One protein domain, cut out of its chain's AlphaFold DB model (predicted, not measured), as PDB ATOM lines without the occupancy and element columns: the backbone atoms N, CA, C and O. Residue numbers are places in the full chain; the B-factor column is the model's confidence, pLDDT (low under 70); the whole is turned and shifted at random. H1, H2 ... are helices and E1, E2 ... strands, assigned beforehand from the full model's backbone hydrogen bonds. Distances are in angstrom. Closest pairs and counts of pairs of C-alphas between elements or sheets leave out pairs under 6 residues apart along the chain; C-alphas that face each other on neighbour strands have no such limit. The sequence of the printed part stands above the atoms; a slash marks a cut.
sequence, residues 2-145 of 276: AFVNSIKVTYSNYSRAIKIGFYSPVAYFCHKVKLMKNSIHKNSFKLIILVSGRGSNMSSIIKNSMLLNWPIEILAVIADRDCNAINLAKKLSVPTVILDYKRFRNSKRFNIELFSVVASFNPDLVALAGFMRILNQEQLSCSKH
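This is residues 2 to 145 of the 276 residues of a protein of Betaproteobacteria bacterium TMED82 (UniProt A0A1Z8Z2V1). A twisted wall of five parallel strands has H3 and H4 packed side by side over one face, while H5, with H2 beside it, grazes the wall from the other side. H6 sits beyond H5, and H1 makes a corner with H2 at the far end of the body. The printed part has 144 residues with six named helices and five named strands, in the order E1 H1 H2 E2 H3 E3 H4 E4 H5 E5 H6; the sheet's order is E1 E4 E3 E2 E5. The class is mixed, helices and strands, and the whole is compact, with a radius of gyration of the C-alphas of 14.9 A and spans of 41 by 33 by 29 A.

In the sheet, E3 is residues 72 to 79, 20.2 A long; E2 is residues 45 to 51, 19.8 A; E5 is residues 125 to 128, 10.1 A; E4 is residues 96 to 98, 6.8 A; and E1 is residues 6 to 8, 6.3 A, beginning at C-alpha 6 (344.254, 371.028, 206.270). H3 is residues 56 to 67, 16.1 A, and H4 residues 84 to 91, 10.9 A. H5, residues 107 to 121, is 21.6 A long; H2, residues 25 to 35, 15.6 A; H1, residues 11 to 19, 13.3 A; and H6, residues 137 to 142, 8.5 A, ending at C-alpha 142 (327.925, 347.849, 212.743).

E3 and E2 are parallel at 20 degrees, with N 73 and O 45 2.7 A apart. E2 and edge strand E5 have N 50 and O 127 at 2.8 A; E4 and E3 have N 97 and O 77 at 2.9 A. Between E1 and E4 no backbone N and O are within hydrogen-bond range. E2, H3, E3 and E3, H4, E4 are strand-helix-strand units, a helix joining parallel neighbours; E1, H1 H2, E2 and E4, H5, E5 are split units, with two strands between. The four crossovers are right-handed. H3 runs along the strands over E3 and E2 at a height of 9.7 A; H4, on the same face, runs slantwise over E4 and E3 at 8.7 A. They touch at Ser 59 and Leu 88, their closest C-alphas, 7.1 A apart. H5 only grazes the sheet with residues 114 to 121, and touches H2 at a shallow tilt of 16 degrees, closest at the C-alphas of Val 26 and Val 117, 6.4 A. H5 and H6 only just touch, with 3 pairs of C-alphas within 8 A, closest at Phe 115 and Gln 139, 7.0 A. H1 touches H2 at a steep tilt of 69 degrees, only just short of perpendicular, closest at the C-alphas of Tyr 14 and Pro 25, 5.4 A. Every O i to N i+4 pair is within hydrogen-bond range in H2, H3, H4 and H6; in H1 4 of 5 are, in H5 10 of 11.

The C-alphas farthest apart, of Lys 19 and Leu 68, are 43.8 A apart. The printed part has no cut, and no link is long. Mean pLDDT of the printed part is 81.2; residues 2 to 43 are under 70.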
ATOM      1  N   ALA A   2     350.691 380.793 212.260       35.88
ATOM      2  CA  ALA A   2     350.633 379.680 211.294       35.88
ATOM      3  C   ALA A   2     350.837 378.219 211.762       35.88
ATOM      4  O   ALA A   2     351.959 377.747 211.795       35.88
ATOM      5  N   PHE A   3     349.739 377.464 211.924       30.52
ATOM      6  CA  PHE A   3     349.593 376.103 211.363       30.52
ATOM      7  C   PHE A   3     348.103 375.807 211.121       30.52
ATOM      8  O   PHE A   3     347.398 375.245 211.955       30.52
ATOM      9  N   VAL A   4     347.607 376.221 209.953       36.12
ATOM     10  CA  VAL A   4     346.300 375.806 209.426       36.12
ATOM     11  C   VAL A   4     346.470 374.395 208.860       36.12
ATOM     12  O   VAL A   4     346.877 374.217 207.712       36.12
ATOM     13  N   ASN A   5     346.210 373.370 209.672       45.03
ATOM     14  CA  ASN A   5     346.378 371.975 209.258       45.03
ATOM     15  C   ASN A   5     345.151 371.468 208.499       45.03
ATOM     16  O   ASN A   5     344.277 370.800 209.045       45.03
ATOM     17  N   SER A   6     345.111 371.757 207.200       43.19
ATOM     18  CA  SER A   6     344.254 371.028 206.270       43.19
ATOM     19  C   SER A   6     345.052 369.936 205.571       43.19
ATOM     20  O   SER A   6     345.985 370.245 204.832       43.19
ATOM     21  N   ILE A   7     344.680 368.672 205.771       50.59
ATOM     22  CA  ILE A   7     345.274 367.548 205.043       50.59
ATOM     23  C   ILE A   7     344.282 367.121 203.962       50.59
ATOM     24  O   ILE A   7     343.237 366.533 204.238       50.59
ATOM     25  N   LYS A   8     344.609 367.427 202.704       43.62
ATOM     26  CA  LYS A   8     343.956 366.805 201.549       43.62
ATOM     27  C   LYS A   8     344.540 365.396 201.454       43.62
ATOM     28  O   LYS A   8     345.745 365.263 201.257       43.62
ATOM     29  N   VAL A   9     343.740 364.347 201.639       46.84
ATOM     30  CA  VAL A   9     344.224 362.972 201.438       46.84
ATOM     31  C   VAL A   9     344.497 362.805 199.941       46.84
ATOM     32  O   VAL A   9     343.576 362.704 199.135       46.84
ATOM     33  N   THR A  10     345.761 362.891 199.532       46.94
ATOM     34  CA  THR A  10     346.232 362.711 198.149       46.94
ATOM     35  C   THR A  10     346.964 361.381 198.001       46.94
ATOM     36  O   THR A  10     347.465 360.830 198.978       46.94
ATOM     37  N   TYR A  11     347.078 360.877 196.767       41.41
ATOM     38  CA  TYR A  11     347.854 359.665 196.463       41.41
ATOM     39  C   TYR A  11     349.331 359.795 196.902       41.41
ATOM     40  O   TYR A  11     349.942 358.828 197.340       41.41
ATOM     41  N   SER A  12     349.887 361.012 196.916       42.91
ATOM     42  CA  SER A  12     351.232 361.295 197.444       42.91
ATOM     43  C   SER A  12     351.373 361.070 198.962       42.91
ATOM     44  O   SER A  12     352.451 360.703 199.437       42.91
ATOM     45  N   ASN A  13     350.290 361.223 199.734       44.12
ATOM     46  CA  ASN A  13     350.271 360.899 201.167       44.12
ATOM     47  C   ASN A  13     350.236 359.379 201.404       44.12
ATOM     48  O   ASN A  13     350.650 358.922 202.465       44.12
ATOM     49  N   TYR A  14     349.809 358.606 200.402       41.84
ATOM     50  CA  TYR A  14     349.784 357.142 200.406       41.84
ATOM     51  C   TYR A  14     351.200 356.557 200.397       41.84
ATOM     52  O   TYR A  14     351.570 355.794 201.286       41.84
ATOM     53  N   SER A  15     352.044 357.015 199.469       45.66
ATOM     54  CA  SER A  15     353.456 356.613 199.375       45.66
ATOM     55  C   SER A  15     354.288 357.028 200.591       45.66
ATOM     56  O   SER A  15     355.254 356.353 200.940       45.66
ATOM     57  N   ARG A  16     353.923 358.135 201.249       43.53
ATOM     58  CA  ARG A  16     354.618 358.600 202.454       43.53
ATOM     59  C   ARG A  16     354.198 357.800 203.682       43.53
ATOM     60  O   ARG A  16     355.086 357.394 204.409       43.53
ATOM     61  N   ALA A  17     352.905 357.518 203.878       41.81
ATOM     62  CA  ALA A  17     352.399 356.735 205.012       41.81
ATOM     63  C   ALA A  17     352.974 355.303 205.067       41.81
ATOM     64  O   ALA A  17     353.388 354.858 206.135       41.81
ATOM     65  N   ILE A  18     353.102 354.634 203.914       49.53
ATOM     66  CA  ILE A  18     353.695 353.288 203.823       49.53
ATOM     67  C   ILE A  18     355.193 353.303 204.182       49.53
ATOM     68  O   ILE A  18     355.661 352.419 204.895       49.53
ATOM     69  N   LYS A  19     355.947 354.340 203.775       47.31
ATOM     70  CA  LYS A  19     357.392 354.477 204.067       47.31
ATOM     71  C   LYS A  19     357.737 354.645 205.556       47.31
ATOM     72  O   LYS A  19     358.888 354.441 205.919       47.31
ATOM     73  N   ILE A  20     356.778 355.024 206.402       47.91
ATOM     74  CA  ILE A  20     356.951 355.215 207.858       47.91
ATOM     75  C   ILE A  20     356.110 354.226 208.685       47.91
ATOM     76  O   ILE A  20     355.835 354.484 209.853       47.91
ATOM     77  N   GLY A  21     355.695 353.100 208.091       39.28
ATOM     78  CA  GLY A  21     355.090 351.976 208.820       39.28
ATOM     79  C   GLY A  21     353.585 352.080 209.095       39.28
ATOM     80  O   GLY A  21     353.073 351.334 209.925       39.28
ATOM     81  N   PHE A  22     352.854 352.973 208.416       48.62
ATOM     82  CA  PHE A  22     351.397 353.087 208.551       48.62
ATOM     83  C   PHE A  22     350.669 352.467 207.350       48.62
ATOM     84  O   PHE A  22     350.947 352.794 206.199       48.62
ATOM     85  N   TYR A  23     349.672 351.621 207.627       54.19
ATOM     86  CA  TYR A  23     348.918 350.865 206.615       54.19
ATOM     87  C   TYR A  23     347.946 351.711 205.767       54.19
ATOM     88  O   TYR A  23     347.386 351.208 204.795       54.19
ATOM     89  N   SER A  24     347.724 352.989 206.108       52.59
ATOM     90  CA  SER A  24     346.919 353.916 205.299       52.59
ATOM     91  C   SER A  24     347.216 355.394 205.618       52.59
ATOM     92  O   SER A  24     347.683 355.713 206.719       52.59
ATOM     93  N   PRO A  25     346.901 356.338 204.703       51.69
ATOM     94  CA  PRO A  25     346.930 357.776 204.993       51.69
ATOM     95  C   PRO A  25     346.071 358.177 206.195       51.69
ATOM     96  O   PRO A  25     346.405 359.133 206.892       51.69
ATOM     97  N   VAL A  26     344.985 357.438 206.443       53.81
ATOM     98  CA  VAL A  26     344.106 357.623 207.602       53.81
ATOM     99  C   VAL A  26     344.846 357.252 208.881       53.81
ATOM    100  O   VAL A  26     344.891 358.059 209.799       53.81
ATOM    101  N   ALA A  27     345.532 356.106 208.924       54.56
ATOM    102  CA  ALA A  27     346.327 355.708 210.087       54.56
ATOM    103  C   ALA A  27     347.420 356.742 210.431       54.56
ATOM    104  O   ALA A  27     347.597 357.096 211.599       54.56
ATOM    105  N   TYR A  28     348.089 357.297 209.414       53.56
ATOM    106  CA  TYR A  28     349.067 358.376 209.583       53.56
ATOM    107  C   TYR A  28     348.435 359.686 210.089       53.56
ATOM    108  O   TYR A  28     348.960 360.334 210.999       53.56
ATOM    109  N   PHE A  29     347.287 360.075 209.532       61.09
ATOM    110  CA  PHE A  29     346.542 361.250 209.975       61.09
ATOM    111  C   PHE A  29     346.094 361.115 211.440       61.09
ATOM    112  O   PHE A  29     346.295 362.031 212.236       61.09
ATOM    113  N   CYS A  30     345.573 359.954 211.833       55.81
ATOM    114  CA  CYS A  30     345.107 359.688 213.195       55.81
ATOM    115  C   CYS A  30     346.246 359.709 214.212       55.81
ATOM    116  O   CYS A  30     346.073 360.194 215.331       55.81
ATOM    117  N   HIS A  31     347.432 359.250 213.811       57.81
ATOM    118  CA  HIS A  31     348.648 359.404 214.598       57.81
ATOM    119  C   HIS A  31     349.019 360.886 214.790       57.81
ATOM    120  O   HIS A  31     349.257 361.317 215.916       57.81
ATOM    121  N   LYS A  32     348.971 361.703 213.728       53.28
ATOM    122  CA  LYS A  32     349.201 363.156 213.823       53.28
ATOM    123  C   LYS A  32     348.177 363.867 214.712       53.28
ATOM    124  O   LYS A  32     348.582 364.670 215.542       53.28
ATOM    125  N   VAL A  33     346.884 363.561 214.589       52.69
ATOM    126  CA  VAL A  33     345.831 364.157 215.436       52.69
ATOM    127  C   VAL A  33     346.046 363.823 216.913       52.69
ATOM    128  O   VAL A  33     345.886 364.702 217.757       52.69
ATOM    129  N   LYS A  34     346.464 362.593 217.238       54.81
ATOM    130  CA  LYS A  34     346.803 362.201 218.618       54.81
ATOM    131  C   LYS A  34     347.964 363.016 219.200       54.81
ATOM    132  O   LYS A  34     347.904 363.368 220.370       54.81
ATOM    133  N   LEU A  35     348.978 363.346 218.397       48.41
ATOM    134  CA  LEU A  35     350.152 364.115 218.837       48.41
ATOM    135  C   LEU A  35     349.881 365.618 219.037       48.41
ATOM    136  O   LEU A  35     350.652 366.286 219.713       48.41
ATOM    137  N   MET A  36     348.805 366.163 218.460       45.88
ATOM    138  CA  MET A  36     348.498 367.602 218.515       45.88
ATOM    139  C   MET A  36     347.689 368.038 219.749       45.88
ATOM    140  O   MET A  36     347.428 369.228 219.911       45.88
ATOM    141  N   LYS A  37     347.276 367.110 220.621       51.00
ATOM    142  CA  LYS A  37     346.412 367.415 221.771       51.00
ATOM    143  C   LYS A  37     347.227 367.738 223.029       51.00
ATOM    144  O   LYS A  37     347.578 366.834 223.775       51.00
ATOM    145  N   ASN A  38     347.445 369.026 223.300       37.12
ATOM    146  CA  ASN A  38     347.730 369.539 224.646       37.12
ATOM    147  C   ASN A  38     346.674 370.596 225.011       37.12
ATOM    148  O   ASN A  38     346.437 371.517 224.237       37.12
ATOM    149  N   SER A  39     346.073 370.437 226.200       44.34
ATOM    150  CA  SER A  39     344.983 371.234 226.803       44.34
ATOM    151  C   SER A  39     343.563 370.992 226.255       44.34
ATOM    152  O   SER A  39     343.018 371.824 225.534       44.34
ATOM    153  N   ILE A  40     342.913 369.892 226.661       48.09
ATOM    154  CA  ILE A  40     341.454 369.713 226.517       48.09
ATOM    155  C   ILE A  40     340.898 369.071 227.795       48.09
ATOM    156  O   ILE A  40     341.508 368.153 228.350       48.09
ATOM    157  N   HIS A  41     339.745 369.563 228.264       49.34
ATOM    158  CA  HIS A  41     338.981 368.979 229.367       49.34
ATOM    159  C   HIS A  41     338.832 367.464 229.173       49.34
ATOM    160  O   HIS A  41     338.280 367.007 228.176       49.34
ATOM    161  N   LYS A  42     339.292 366.685 230.156       48.88
ATOM    162  CA  LYS A  42     339.397 365.213 230.116       48.88
ATOM    163  C   LYS A  42     338.080 364.459 229.808       48.88
ATOM    164  O   LYS A  42     338.143 363.260 229.578       48.88
ATOM    165  N   ASN A  43     336.933 365.153 229.763       61.69
ATOM    166  CA  ASN A  43     335.573 364.622 229.580       61.69
ATOM    167  C   ASN A  43     334.721 365.387 228.529       61.69
ATOM    168  O   ASN A  43     333.495 365.394 228.638       61.69
ATOM    169  N   SER A  44     335.311 366.071 227.539       82.00
ATOM    170  CA  SER A  44     334.524 366.773 226.505       82.00
ATOM    171  C   SER A  44     333.832 365.801 225.542       82.00
ATOM    172  O   SER A  44     334.480 364.893 225.016       82.00
ATOM    173  N   PHE A  45     332.545 366.027 225.272       93.00
ATOM    174  CA  PHE A  45     331.767 365.282 224.276       93.00
ATOM    175  C   PHE A  45     332.346 365.505 222.878       93.00
ATOM    176  O   PHE A  45     332.685 366.629 222.524       93.00
ATOM    177  N   LYS A  46     332.461 364.468 222.060       96.25
ATOM    178  CA  LYS A  46     333.207 364.502 220.800       96.25
ATOM    179  C   LYS A  46     332.283 364.450 219.594       96.25
ATOM    180  O   LYS A  46     331.554 363.476 219.407       96.25
ATOM    181  N   LEU A  47     332.366 365.459 218.732       98.12
ATOM    182  CA  LEU A  47     331.518 365.591 217.550       98.12
ATOM    183  C   LEU A  47     332.338 365.598 216.258       98.12
ATOM    184  O   LEU A  47     333.315 366.336 216.127       98.12
ATOM    185  N   ILE A  48     331.889 364.820 215.276       98.62
ATOM    186  CA  ILE A  48     332.290 364.951 213.870       98.62
ATOM    187  C   ILE A  48     331.130 365.548 213.081       98.62
ATOM    188  O   ILE A  48     329.974 365.197 213.314       98.62
ATOM    189  N   ILE A  49     331.431 366.411 212.110       98.75
ATOM    190  CA  ILE A  49     330.424 366.966 211.200       98.75
ATOM    191  C   ILE A  49     330.733 366.531 209.763       98.75
ATOM    192  O   ILE A  49     331.841 366.744 209.270       98.75
ATOM    193  N   LEU A  50     329.754 365.938 209.080       98.81
ATOM    194  CA  LEU A  50     329.835 365.548 207.672       98.81
ATOM    195  C   LEU A  50     329.156 366.599 206.787       98.81
ATOM    196  O   LEU A  50     328.057 367.056 207.103       98.81
ATOM    197  N   VAL A  51     329.784 366.978 205.670       98.75
ATOM    198  CA  VAL A  51     329.295 368.059 204.789       98.75
ATOM    199  C   VAL A  51     329.527 367.771 203.302       98.75
ATOM    200  O   VAL A  51     330.466 367.072 202.931       98.75
ATOM    201  N   SER A  52     328.711 368.366 202.427       98.38
ATOM    202  CA  SER A  52     328.921 368.301 200.966       98.38
ATOM    203  C   SER A  52     328.878 369.657 200.252       98.38
ATOM    204  O   SER A  52     329.088 369.704 199.042       98.38
ATOM    205  N   GLY A  53     328.596 370.766 200.947       96.62
ATOM    206  CA  GLY A  53     328.246 372.028 200.282       96.62
ATOM    207  C   GLY A  53     328.519 373.299 201.085       96.62
ATOM    208  O   GLY A  53     329.647 373.553 201.506       96.62
ATOM    209  N   ARG A  54     327.483 374.140 201.237       97.44
ATOM    210  CA  ARG A  54     327.587 375.520 201.757       97.44
ATOM    211  C   ARG A  54     328.140 375.607 203.181       97.44
ATOM    212  O   ARG A  54     328.949 376.490 203.446       97.44
ATOM    213  N   GLY A  55     327.715 374.700 204.064       97.12
ATOM    214  CA  GLY A  55     328.166 374.636 205.458       97.12
ATOM    215  C   GLY A  55     327.389 375.508 206.449       97.12
ATOM    216  O   GLY A  55     327.921 375.788 207.520       97.12
ATOM    217  N   SER A  56     326.162 375.942 206.130       98.25
ATOM    218  CA  SER A  56     325.347 376.792 207.019       98.25
ATOM    219  C   SER A  56     325.047 376.111 208.363       98.25
ATOM    220  O   SER A  56     325.406 376.653 209.405       98.25
ATOM    221  N   ASN A  57     324.504 374.885 208.344       98.38
ATOM    222  CA  ASN A  57     324.242 374.103 209.561       98.38
ATOM    223  C   ASN A  57     325.521 373.809 210.357       98.38
ATOM    224  O   ASN A  57     325.570 374.065 211.554       98.38
ATOM    225  N   MET A  58     326.592 373.367 209.684       98.38
ATOM    226  CA  MET A  58     327.908 373.153 210.305       98.38
ATOM    227  C   MET A  58     328.397 374.416 211.028       98.38
ATOM    228  O   MET A  58     328.824 374.355 212.176       98.38
ATOM    229  N   SER A  59     328.309 375.572 210.365       98.06
ATOM    230  CA  SER A  59     328.747 376.844 210.939       98.06
ATOM    231  C   SER A  59     327.889 377.248 212.133       98.06
ATOM    232  O   SER A  59     328.438 377.753 213.106       98.06
ATOM    233  N   SER A  60     326.572 377.021 212.080       97.38
ATOM    234  CA  SER A  60     325.686 377.290 213.216       97.38
ATOM    235  C   SER A  60     326.049 376.425 214.419       97.38
ATOM    236  O   SER A  60     326.216 376.963 215.510       97.38
ATOM    237  N   ILE A  61     326.270 375.120 214.225       97.25
ATOM    238  CA  ILE A  61     326.672 374.203 215.301       97.25
ATOM    239  C   ILE A  61     327.974 374.677 215.965       97.25
ATOM    240  O   ILE A  61     328.007 374.846 217.181       97.25
ATOM    241  N   ILE A  62     329.018 374.950 215.174       96.56
ATOM    242  CA  ILE A  62     330.335 375.362 215.694       96.56
ATOM    243  C   ILE A  62     330.259 376.729 216.393       96.56
ATOM    244  O   ILE A  62     330.836 376.922 217.459       96.56
ATOM    245  N   LYS A  63     329.546 377.703 215.813       94.25
ATOM    246  CA  LYS A  63     329.422 379.037 216.419       94.25
ATOM    247  C   LYS A  63     328.630 378.999 217.723       94.25
ATOM    248  O   LYS A  63     329.045 379.644 218.678       94.25
ATOM    249  N   ASN A  64     327.531 378.242 217.777       90.56
ATOM    250  CA  ASN A  64     326.756 378.077 219.009       90.56
ATOM    251  C   ASN A  64     327.586 377.385 220.092       90.56
ATOM    252  O   ASN A  64     327.566 377.839 221.233       90.56
ATOM    253  N   SER A  65     328.367 376.354 219.745       90.81
ATOM    254  CA  SER A  65     329.204 375.671 220.734       90.81
ATOM    255  C   SER A  65     330.264 376.584 221.343       90.81
ATOM    256  O   SER A  65     330.496 376.518 222.547       90.81
ATOM    257  N   MET A  66     330.874 377.461 220.540       89.81
ATOM    258  CA  MET A  66     331.834 378.461 221.021       89.81
ATOM    259  C   MET A  66     331.156 379.553 221.856       89.81
ATOM    260  O   MET A  66     331.596 379.835 222.966       89.81
ATOM    261  N   LEU A  67     330.080 380.154 221.336       86.94
ATOM    262  CA  LEU A  67     329.390 381.280 221.975       86.94
ATOM    263  C   LEU A  67     328.787 380.898 223.333       86.94
ATOM    264  O   LEU A  67     328.834 381.688 224.269       86.94
ATOM    265  N   LEU A  68     328.228 379.692 223.433       84.69
ATOM    266  CA  LEU A  68     327.573 379.184 224.639       84.69
ATOM    267  C   LEU A  68     328.503 378.323 225.505       84.69
ATOM    268  O   LEU A  68     328.044 377.708 226.466       84.69
ATOM    269  N   ASN A  69     329.795 378.259 225.159       83.88
ATOM    270  CA  ASN A  69     330.821 377.493 225.866       83.88
ATOM    271  C   ASN A  69     330.399 376.038 226.156       83.88
ATOM    272  O   ASN A  69     330.503 375.540 227.280       83.88
ATOM    273  N   TRP A  70     329.860 375.358 225.143       87.12
ATOM    274  CA  TRP A  70     329.426 373.970 225.275       87.12
ATOM    275  C   TRP A  70     330.620 373.053 225.583       87.12
ATOM    276  O   TRP A  70     331.670 373.207 224.958       87.12
ATOM    277  N   PRO A  71     330.468 372.046 226.469       89.00
ATOM    278  CA  PRO A  71     331.518 371.068 226.778       89.00
ATOM    279  C   PRO A  71     331.700 370.034 225.646       89.00
ATOM    280  O   PRO A  71     331.595 368.823 225.856       89.00
ATOM    281  N   ILE A  72     331.956 370.517 224.431       90.88
ATOM    282  CA  ILE A  72     332.035 369.743 223.195       90.88
ATOM    283  C   ILE A  72     333.342 370.030 222.445       90.88
ATOM    284  O   ILE A  72     333.747 371.174 222.262       90.88
ATOM    285  N   GLU A  73     333.993 368.973 221.977       94.62
ATOM    286  CA  GLU A  73     335.147 369.010 221.087       94.62
ATOM    287  C   GLU A  73     334.680 368.680 219.661       94.62
ATOM    288  O   GLU A  73     334.242 367.560 219.379       94.62
ATOM    289  N   ILE A  74     334.790 369.645 218.740       96.00
ATOM    290  CA  ILE A  74     334.578 369.393 217.308       96.00
ATOM    291  C   ILE A  74     335.859 368.779 216.736       96.00
ATOM    292  O   ILE A  74     336.822 369.483 216.435       96.00
ATOM    293  N   LEU A  75     335.872 367.455 216.601       96.62
ATOM    294  CA  LEU A  75     337.055 366.679 216.223       96.62
ATOM    295  C   LEU A  75     337.500 366.954 214.788       96.62
ATOM    296  O   LEU A  75     338.693 367.098 214.521       96.62
ATOM    297  N   ALA A  76     336.541 366.966 213.862       97.19
ATOM    298  CA  ALA A  76     336.782 367.239 212.456       97.19
ATOM    299  C   ALA A  76     335.492 367.567 211.698       97.19
ATOM    300  O   ALA A  76     334.407 367.072 212.015       97.19
ATOM    301  N   VAL A  77     335.656 368.331 210.620       98.62
ATOM    302  CA  VAL A  77     334.693 368.432 209.522       98.62
ATOM    303  C   VAL A  77     335.182 367.555 208.373       98.62
ATOM    304  O   VAL A  77     336.275 367.771 207.845       98.62
ATOM    305  N   ILE A  78     334.381 366.571 207.976       98.50
ATOM    306  CA  ILE A  78     334.704 365.640 206.892       98.50
ATOM    307  C   ILE A  78     333.790 365.935 205.703       98.50
ATOM    308  O   ILE A  78     332.567 365.889 205.824       98.50
ATOM    309  N   ALA A  79     334.373 366.225 204.543       98.50
ATOM    310  CA  ALA A  79     333.624 366.467 203.317       98.50
ATOM    311  C   ALA A  79     333.846 365.374 202.277       98.50
ATOM    312  O   ALA A  79     334.960 364.875 202.129       98.50
ATOM    313  N   ASP A  80     332.814 365.062 201.496       98.00
ATOM    314  CA  ASP A  80     332.925 364.122 200.372       98.00
ATOM    315  C   ASP A  80     333.449 364.771 199.073       98.00
ATOM    316  O   ASP A  80     333.531 364.124 198.029       98.00
ATOM    317  N   ARG A  81     333.748 366.072 199.112       97.44
ATOM    318  CA  ARG A  81     334.245 366.887 197.996       97.44
ATOM    319  C   ARG A  81     334.846 368.191 198.515       97.44
ATOM    320  O   ARG A  81     334.628 368.562 199.665       97.44
ATOM    321  N   ASP A  82     335.567 368.903 197.655       96.69
ATOM    322  CA  ASP A  82     335.988 370.277 197.947       96.69
ATOM    323  C   ASP A  82     334.762 371.207 197.922       96.69
ATOM    324  O   ASP A  82     333.997 371.204 196.954       96.69
ATOM    325  N   CYS A  83     334.513 371.933 199.012       97.50
ATOM    326  CA  CYS A  83     333.300 372.729 199.185       97.50
ATOM    327  C   CYS A  83     333.504 373.889 200.168       97.50
ATOM    328  O   CYS A  83     334.445 373.910 200.965       97.50
ATOM    329  N   ASN A  84     332.585 374.857 200.148       98.25
ATOM    330  CA  ASN A  84     332.676 376.051 200.991       98.25
ATOM    331  C   ASN A  84     332.706 375.735 202.499       98.25
ATOM    332  O   ASN A  84     333.391 376.424 203.252       98.25
ATOM    333  N   ALA A  85     332.026 374.671 202.940       98.25
ATOM    334  CA  ALA A  85     332.040 374.240 204.337       98.25
ATOM    335  C   ALA A  85     333.462 373.973 204.867       98.25
ATOM    336  O   ALA A  85     333.765 374.336 206.000       98.25
ATOM    337  N   ILE A  86     334.359 373.427 204.038       98.19
ATOM    338  CA  ILE A  86     335.765 373.202 204.405       98.19
ATOM    339  C   ILE A  86     336.484 374.528 204.676       98.19
ATOM    340  O   ILE A  86     337.206 374.653 205.664       98.19
ATOM    341  N   ASN A  87     336.270 375.539 203.834       97.50
ATOM    342  CA  ASN A  87     336.874 376.857 204.024       97.50
ATOM    343  C   ASN A  87     336.355 377.533 205.299       97.50
ATOM    344  O   ASN A  87     337.135 378.131 206.040       97.50
ATOM    345  N   LEU A  88     335.056 377.408 205.581       98.06
ATOM    346  CA  LEU A  88     334.449 377.919 206.811       98.06
ATOM    347  C   LEU A  88     334.993 377.208 208.056       98.06
ATOM    348  O   LEU A  88     335.365 377.878 209.015       98.06
ATOM    349  N   ALA A  89     335.114 375.879 208.028       97.00
ATOM    350  CA  ALA A  89     335.665 375.099 209.135       97.00
ATOM    351  C   ALA A  89     337.110 375.507 209.465       97.00
ATOM    352  O   ALA A  89     337.434 375.730 210.630       97.00
ATOM    353  N   LYS A  90     337.954 375.715 208.444       95.62
ATOM    354  CA  LYS A  90     339.326 376.218 208.631       95.62
ATOM    355  C   LYS A  90     339.361 377.609 209.262       95.62
ATOM    356  O   LYS A  90     340.177 377.842 210.147       95.62
ATOM    357  N   LYS A  91     338.482 378.525 208.833       96.44
ATOM    358  CA  LYS A  91     338.360 379.869 209.435       96.44
ATOM    359  C   LYS A  91     337.960 379.802 210.911       96.44
ATOM    360  O   LYS A  91     338.364 380.659 211.685       96.44
ATOM    361  N   LEU A  92     337.205 378.775 211.294       93.69
ATOM    362  CA  LEU A  92     336.819 378.483 212.676       93.69
ATOM    363  C   LEU A  92     337.856 377.619 213.418       93.69
ATOM    364  O   LEU A  92     337.577 377.145 214.513       93.69
ATOM    365  N   SER A  93     339.047 377.408 212.845       94.06
ATOM    366  CA  SER A  93     340.127 376.590 213.417       94.06
ATOM    367  C   SER A  93     339.735 375.137 213.727       94.06
ATOM    368  O   SER A  93     340.318 374.507 214.607       94.06
ATOM    369  N   VAL A  94     338.774 374.578 212.986       94.31
ATOM    370  CA  VAL A  94     338.354 373.177 213.118       94.31
ATOM    371  C   VAL A  94     339.132 372.302 212.126       94.31
ATOM    372  O   VAL A  94     339.225 372.666 210.947       94.31
ATOM    373  N   PRO A  95     339.678 371.141 212.546       95.75
ATOM    374  CA  PRO A  95     340.340 370.208 211.639       95.75
ATOM    375  C   PRO A  95     339.427 369.769 210.492       95.75
ATOM    376  O   PRO A  95     338.233 369.539 210.677       95.75
ATOM    377  N   THR A  96     339.988 369.617 209.293       96.81
ATOM    378  CA  THR A  96     339.208 369.248 208.104       96.81
ATOM    379  C   THR A  96     339.794 368.053 207.373       96.81
ATOM    380  O   THR A  96     341.007 368.014 207.147       96.81
ATOM    381  N   VAL A  97     338.929 367.157 206.901       96.75
ATOM    382  CA  VAL A  97     339.276 366.029 206.030       96.75
ATOM    383  C   VAL A  97     338.431 366.108 204.761       96.75
ATOM    384  O   VAL A  97     337.220 366.296 204.828       96.75
ATOM    385  N   ILE A  98     339.056 365.949 203.595       97.44
ATOM    386  CA  ILE A  98     338.329 365.772 202.331       97.44
ATOM    387  C   ILE A  98     338.512 364.329 201.880       97.44
ATOM    388  O   ILE A  98     339.617 363.928 201.504       97.44
ATOM    389  N   LEU A  99     337.415 363.583 201.891       95.38
ATOM    390  CA  LEU A  99     337.298 362.243 201.347       95.38
ATOM    391  C   LEU A  99     336.616 362.327 199.979       95.38
ATOM    392  O   LEU A  99     335.421 362.102 199.852       95.38
ATOM    393  N   ASP A 100     337.370 362.725 198.956       95.06
ATOM    394  CA  ASP A 100     336.821 363.007 197.625       95.06
ATOM    395  C   ASP A 100     336.140 361.768 197.014       95.06
ATOM    396  O   ASP A 100     336.811 360.834 196.566       95.06
ATOM    397  N   TYR A 101     334.804 361.785 196.977       95.19
ATOM    398  CA  TYR A 101     333.960 360.689 196.503       95.19
ATOM    399  C   TYR A 101     334.349 360.226 195.096       95.19
ATOM    400  O   TYR A 101     334.304 359.032 194.805       95.19
ATOM    401  N   LYS A 102     334.796 361.149 194.231       94.38
ATOM    402  CA  LYS A 102     335.173 360.846 192.841       94.38
ATOM    403  C   LYS A 102     336.371 359.901 192.731       94.38
ATOM    404  O   LYS A 102     336.604 359.339 191.668       94.38
ATOM    405  N   ARG A 103     337.134 359.720 193.813       93.50
ATOM    406  CA  ARG A 103     338.297 358.822 193.864       93.50
ATOM    407  C   ARG A 103     337.943 357.387 194.228       93.50
ATOM    408  O   ARG A 103     338.817 356.523 194.208       93.50
ATOM    409  N   PHE A 104     336.688 357.120 194.575       92.50
ATOM    410  CA  PHE A 104     336.230 355.789 194.938       92.50
ATOM    411  C   PHE A 104     335.528 355.137 193.757       92.50
ATOM    412  O   PHE A 104     334.687 355.740 193.100       92.50
ATOM    413  N   ARG A 105     335.827 353.853 193.539       90.62
ATOM    414  CA  ARG A 105     335.211 353.057 192.467       90.62
ATOM    415  C   ARG A 105     333.684 353.012 192.566       90.62
ATOM    416  O   ARG A 105     333.007 352.886 191.555       90.62
ATOM    417  N   ASN A 106     333.149 353.017 193.787       92.94
ATOM    418  CA  ASN A 106     331.716 352.938 194.046       92.94
ATOM    419  C   ASN A 106     331.361 353.427 195.460       92.94
ATOM    420  O   ASN A 106     332.230 353.595 196.321       92.94
ATOM    421  N   SER A 107     330.055 353.581 195.708       93.56
ATOM    422  CA  SER A 107     329.507 354.007 197.002       93.56
ATOM    423  C   SER A 107     329.902 353.089 198.167       93.56
ATOM    424  O   SER A 107     330.173 353.577 199.262       93.56
ATOM    425  N   LYS A 108     330.000 351.768 197.941       95.00
ATOM    426  CA  LYS A 108     330.384 350.804 198.988       95.00
ATOM    427  C   LYS A 108     331.805 351.064 199.497       95.00
ATOM    428  O   LYS A 108     332.018 351.131 200.701       95.00
ATOM    429  N   ARG A 109     332.771 351.258 198.592       94.25
ATOM    430  CA  ARG A 109     334.166 351.564 198.957       94.25
ATOM    431  C   ARG A 109     334.295 352.915 199.657       94.25
ATOM    432  O   ARG A 109     335.026 352.999 200.635       94.25
ATOM    433  N   PHE A 110     333.563 353.928 199.193       96.31
ATOM    434  CA  PHE A 110     333.504 355.224 199.869       96.31
ATOM    435  C   PHE A 110     332.967 355.097 201.300       96.31
ATOM    436  O   PHE A 110     333.563 355.643 202.220       96.31
ATOM    437  N   ASN A 111     331.877 354.349 201.497       96.12
ATOM    438  CA  ASN A 111     331.281 354.142 202.814       96.12
ATOM    439  C   ASN A 111     332.245 353.441 203.779       96.12
ATOM    440  O   ASN A 111     332.438 353.932 204.884       96.12
ATOM    441  N   ILE A 112     332.903 352.355 203.359       95.62
ATOM    442  CA  ILE A 112     333.900 351.662 204.197       95.62
ATOM    443  C   ILE A 112     334.984 352.640 204.674       95.62
ATOM    444  O   ILE A 112     335.308 352.686 205.859       95.62
ATOM    445  N   GLU A 113     335.512 353.461 203.764       95.94
ATOM    446  CA  GLU A 113     336.551 354.431 204.106       95.94
ATOM    447  C   GLU A 113     336.017 355.557 205.003       95.94
ATOM    448  O   GLU A 113     336.658 355.915 205.986       95.94
ATOM    449  N   LEU A 114     334.824 356.087 204.718       97.12
ATOM    450  CA  LEU A 114     334.183 357.123 205.531       97.12
ATOM    451  C   LEU A 114     333.996 356.657 206.978       97.12
ATOM    452  O   LEU A 114     334.365 357.381 207.901       97.12
ATOM    453  N   PHE A 115     333.460 355.453 207.177       96.94
ATOM    454  CA  PHE A 115     333.258 354.887 208.509       96.94
ATOM    455  C   PHE A 115     334.587 354.573 209.202       96.94
ATOM    456  O   PHE A 115     334.708 354.828 210.399       96.94
ATOM    457  N   SER A 116     335.606 354.113 208.468       95.00
ATOM    458  CA  SER A 116     336.958 353.934 209.012       95.00
ATOM    459  C   SER A 116     337.553 355.258 209.505       95.00
ATOM    460  O   SER A 116     338.042 355.337 210.636       95.00
ATOM    461  N   VAL A 117     337.443 356.324 208.704       95.25
ATOM    462  CA  VAL A 117     337.880 357.671 209.092       95.25
ATOM    463  C   VAL A 117     337.110 358.134 210.326       95.25
ATOM    464  O   VAL A 117     337.740 358.511 211.307       95.25
ATOM    465  N   VAL A 118     335.778 358.062 210.329       96.31
ATOM    466  CA  VAL A 118     334.944 358.455 211.480       96.31
ATOM    467  C   VAL A 118     335.351 357.698 212.748       96.31
ATOM    468  O   VAL A 118     335.652 358.326 213.763       96.31
ATOM    469  N   ALA A 119     335.437 356.367 212.685       94.62
ATOM    470  CA  ALA A 119     335.774 355.522 213.828       94.62
ATOM    471  C   ALA A 119     337.159 355.844 214.404       94.62
ATOM    472  O   ALA A 119     337.369 355.789 215.615       94.62
ATOM    473  N   SER A 120     338.108 356.235 213.554       93.38
ATOM    474  CA  SER A 120     339.474 356.534 213.981       93.38
ATOM    475  C   SER A 120     339.603 357.770 214.888       93.38
ATOM    476  O   SER A 120     340.567 357.879 215.651       93.38
ATOM    477  N   PHE A 121     338.615 358.668 214.856       92.56
ATOM    478  CA  PHE A 121     338.508 359.788 215.789       92.56
ATOM    479  C   PHE A 121     337.772 359.434 217.091       92.56
ATOM    480  O   PHE A 121     337.851 360.204 218.049       92.56
ATOM    481  N   ASN A 122     337.079 358.291 217.137       94.38
ATOM    482  CA  ASN A 122     336.251 357.840 218.256       94.38
ATOM    483  C   ASN A 122     335.259 358.918 218.767       94.38
ATOM    484  O   ASN A 122     335.398 359.376 219.909       94.38
ATOM    485  N   PRO A 123     334.314 359.381 217.922       96.81
ATOM    486  CA  PRO A 123     333.331 360.390 218.305       96.81
ATOM    487  C   PRO A 123     332.222 359.818 219.199       96.81
ATOM    488  O   PRO A 123     331.890 358.636 219.122       96.81
ATOM    489  N   ASP A 124     331.578 360.688 219.971       96.19
ATOM    490  CA  ASP A 124     330.326 360.373 220.666       96.19
ATOM    491  C   ASP A 124     329.115 360.552 219.731       96.19
ATOM    492  O   ASP A 124     328.102 359.866 219.869       96.19
ATOM    493  N   LEU A 125     329.225 361.453 218.744       97.81
ATOM    494  CA  LEU A 125     328.163 361.782 217.792       97.81
ATOM    495  C   LEU A 125     328.725 362.181 216.424       97.81
ATOM    496  O   LEU A 125     329.786 362.806 216.324       97.81
ATOM    497  N   VAL A 126     327.972 361.883 215.366       98.62
ATOM    498  CA  VAL A 126     328.243 362.352 214.003       98.62
ATOM    499  C   VAL A 126     327.040 363.143 213.487       98.62
ATOM    500  O   VAL A 126     325.924 362.635 213.483       98.62
ATOM    501  N   ALA A 127     327.250 364.380 213.037       98.69
ATOM    502  CA  ALA A 127     326.199 365.245 212.498       98.69
ATOM    503  C   ALA A 127     326.342 365.425 210.979       98.69
ATOM    504  O   ALA A 127     327.348 365.947 210.501       98.69
ATOM    505  N   LEU A 128     325.333 365.027 210.209       98.62
ATOM    506  CA  LEU A 128     325.225 365.283 208.776       98.62
ATOM    507  C   LEU A 128     324.633 366.681 208.561       98.62
ATOM    508  O   LEU A 128     323.429 366.902 208.648       98.62
ATOM    509  N   ALA A 129     325.492 367.644 208.238       97.88
ATOM    510  CA  ALA A 129     325.111 369.029 207.986       97.88
ATOM    511  C   ALA A 129     325.083 369.316 206.476       97.88
ATOM    512  O   ALA A 129     325.978 369.967 205.924       97.88
ATOM    513  N   GLY A 130     324.044 368.817 205.799       95.19
ATOM    514  CA  GLY A 130     323.927 368.894 204.338       95.19
ATOM    515  C   GLY A 130     324.891 367.939 203.631       95.19
ATOM    516  O   GLY A 130     325.545 368.315 202.653       95.19
ATOM    517  N   PHE A 131     325.028 366.725 204.166       97.19
ATOM    518  CA  PHE A 131     325.816 365.653 203.570       97.19
ATOM    519  C   PHE A 131     324.980 364.905 202.529       97.19
ATOM    520  O   PHE A 131     323.920 364.379 202.836       97.19
ATOM    521  N   MET A 132     325.443 364.872 201.282       93.38
ATOM    522  CA  MET A 132     324.641 364.460 200.120       93.38
ATOM    523  C   MET A 132     324.962 363.035 199.649       93.38
ATOM    524  O   MET A 132     324.877 362.734 198.454       93.38
ATOM    525  N   ARG A 133     325.418 362.163 200.556       93.81
ATOM    526  CA  ARG A 133     325.719 360.757 200.257       93.81
ATOM    527  C   ARG A 133     324.956 359.848 201.197       93.81
ATOM    528  O   ARG A 133     324.938 360.071 202.401       93.81
ATOM    529  N   ILE A 134     324.379 358.801 200.615       91.94
ATOM    530  CA  ILE A 134     323.683 357.753 201.352       91.94
ATOM    531  C   ILE A 134     324.717 356.961 202.153       91.94
ATOM    532  O   ILE A 134     325.701 356.457 201.592       91.94
ATOM    533  N   LEU A 135     324.478 356.872 203.459       94.50
ATOM    534  CA  LEU A 135     325.240 356.016 204.353       94.50
ATOM    535  C   LEU A 135     324.724 354.584 204.226       94.50
ATOM    536  O   LEU A 135     323.525 354.332 204.245       94.50
ATOM    537  N   ASN A 136     325.637 353.641 204.039       91.81
ATOM    538  CA  ASN A 136     325.281 352.249 203.822       91.81
ATOM    539  C   ASN A 136     324.764 351.601 205.122       91.81
ATOM    540  O   ASN A 136     325.407 351.715 206.166       91.81
ATOM    541  N   GLN A 137     323.643 350.877 205.032       93.12
ATOM    542  CA  GLN A 137     322.998 350.206 206.165       93.12
ATOM    543  C   GLN A 137     323.928 349.246 206.917       93.12
ATOM    544  O   GLN A 137     323.964 349.287 208.140       93.12
ATOM    545  N   GLU A 138     324.727 348.441 206.209       93.25
ATOM    546  CA  GLU A 138     325.691 347.502 206.807       93.25
ATOM    547  C   GLU A 138     326.674 348.245 207.725       93.25
ATOM    548  O   GLU A 138     326.938 347.827 208.848       93.25
ATOM    549  N   GLN A 139     327.168 349.404 207.278       94.44
ATOM    550  CA  GLN A 139     328.106 350.216 208.056       94.44
ATOM    551  C   GLN A 139     327.433 350.912 209.245       94.44
ATOM    552  O   GLN A 139     328.016 350.972 210.328       94.44
ATOM    553  N   LEU A 140     326.203 351.407 209.071       94.50
ATOM    554  CA  LEU A 140     325.420 352.006 210.157       94.50
ATOM    555  C   LEU A 140     325.093 350.982 211.248       94.50
ATOM    556  O   LEU A 140     325.304 351.269 212.422       94.50
ATOM    557  N   SER A 141     324.640 349.784 210.875       90.88
ATOM    558  CA  SER A 141     324.289 348.718 211.821       90.88
ATOM    559  C   SER A 141     325.491 348.213 212.623       90.88
ATOM    560  O   SER A 141     325.335 347.845 213.785       90.88
ATOM    561  N   CYS A 142     326.692 348.214 212.039       90.56
ATOM    562  CA  CYS A 142     327.925 347.849 212.743       90.56
ATOM    563  C   CYS A 142     328.550 349.009 213.539       90.56
ATOM    564  O   CYS A 142     329.476 348.790 214.325       90.56
ATOM    565  N   SER A 143     328.088 350.244 213.333       91.19
ATOM    566  CA  SER A 143     328.626 351.415 214.016       91.19
ATOM    567  C   SER A 143     328.175 351.471 215.474       91.19
ATOM    568  O   SER A 143     327.006 351.298 215.798       91.19
ATOM    569  N   LYS A 144     329.111 351.813 216.362       90.81
ATOM    570  CA  LYS A 144     328.816 352.143 217.768       90.81
ATOM    571  C   LYS A 144     328.436 353.615 217.966       90.81
ATOM    572  O   LYS A 144     328.054 354.006 219.063       90.81
ATOM    573  N   HIS A 145     328.588 354.427 216.923       94.19
ATOM    574  CA  HIS A 145     328.339 355.864 216.941       94.19
ATOM    575  C   HIS A 145     326.942 356.179 216.416       94.19
ATOM    576  O   HIS A 145     326.480 355.556 215.456       94.19
TER     577      HIS A 145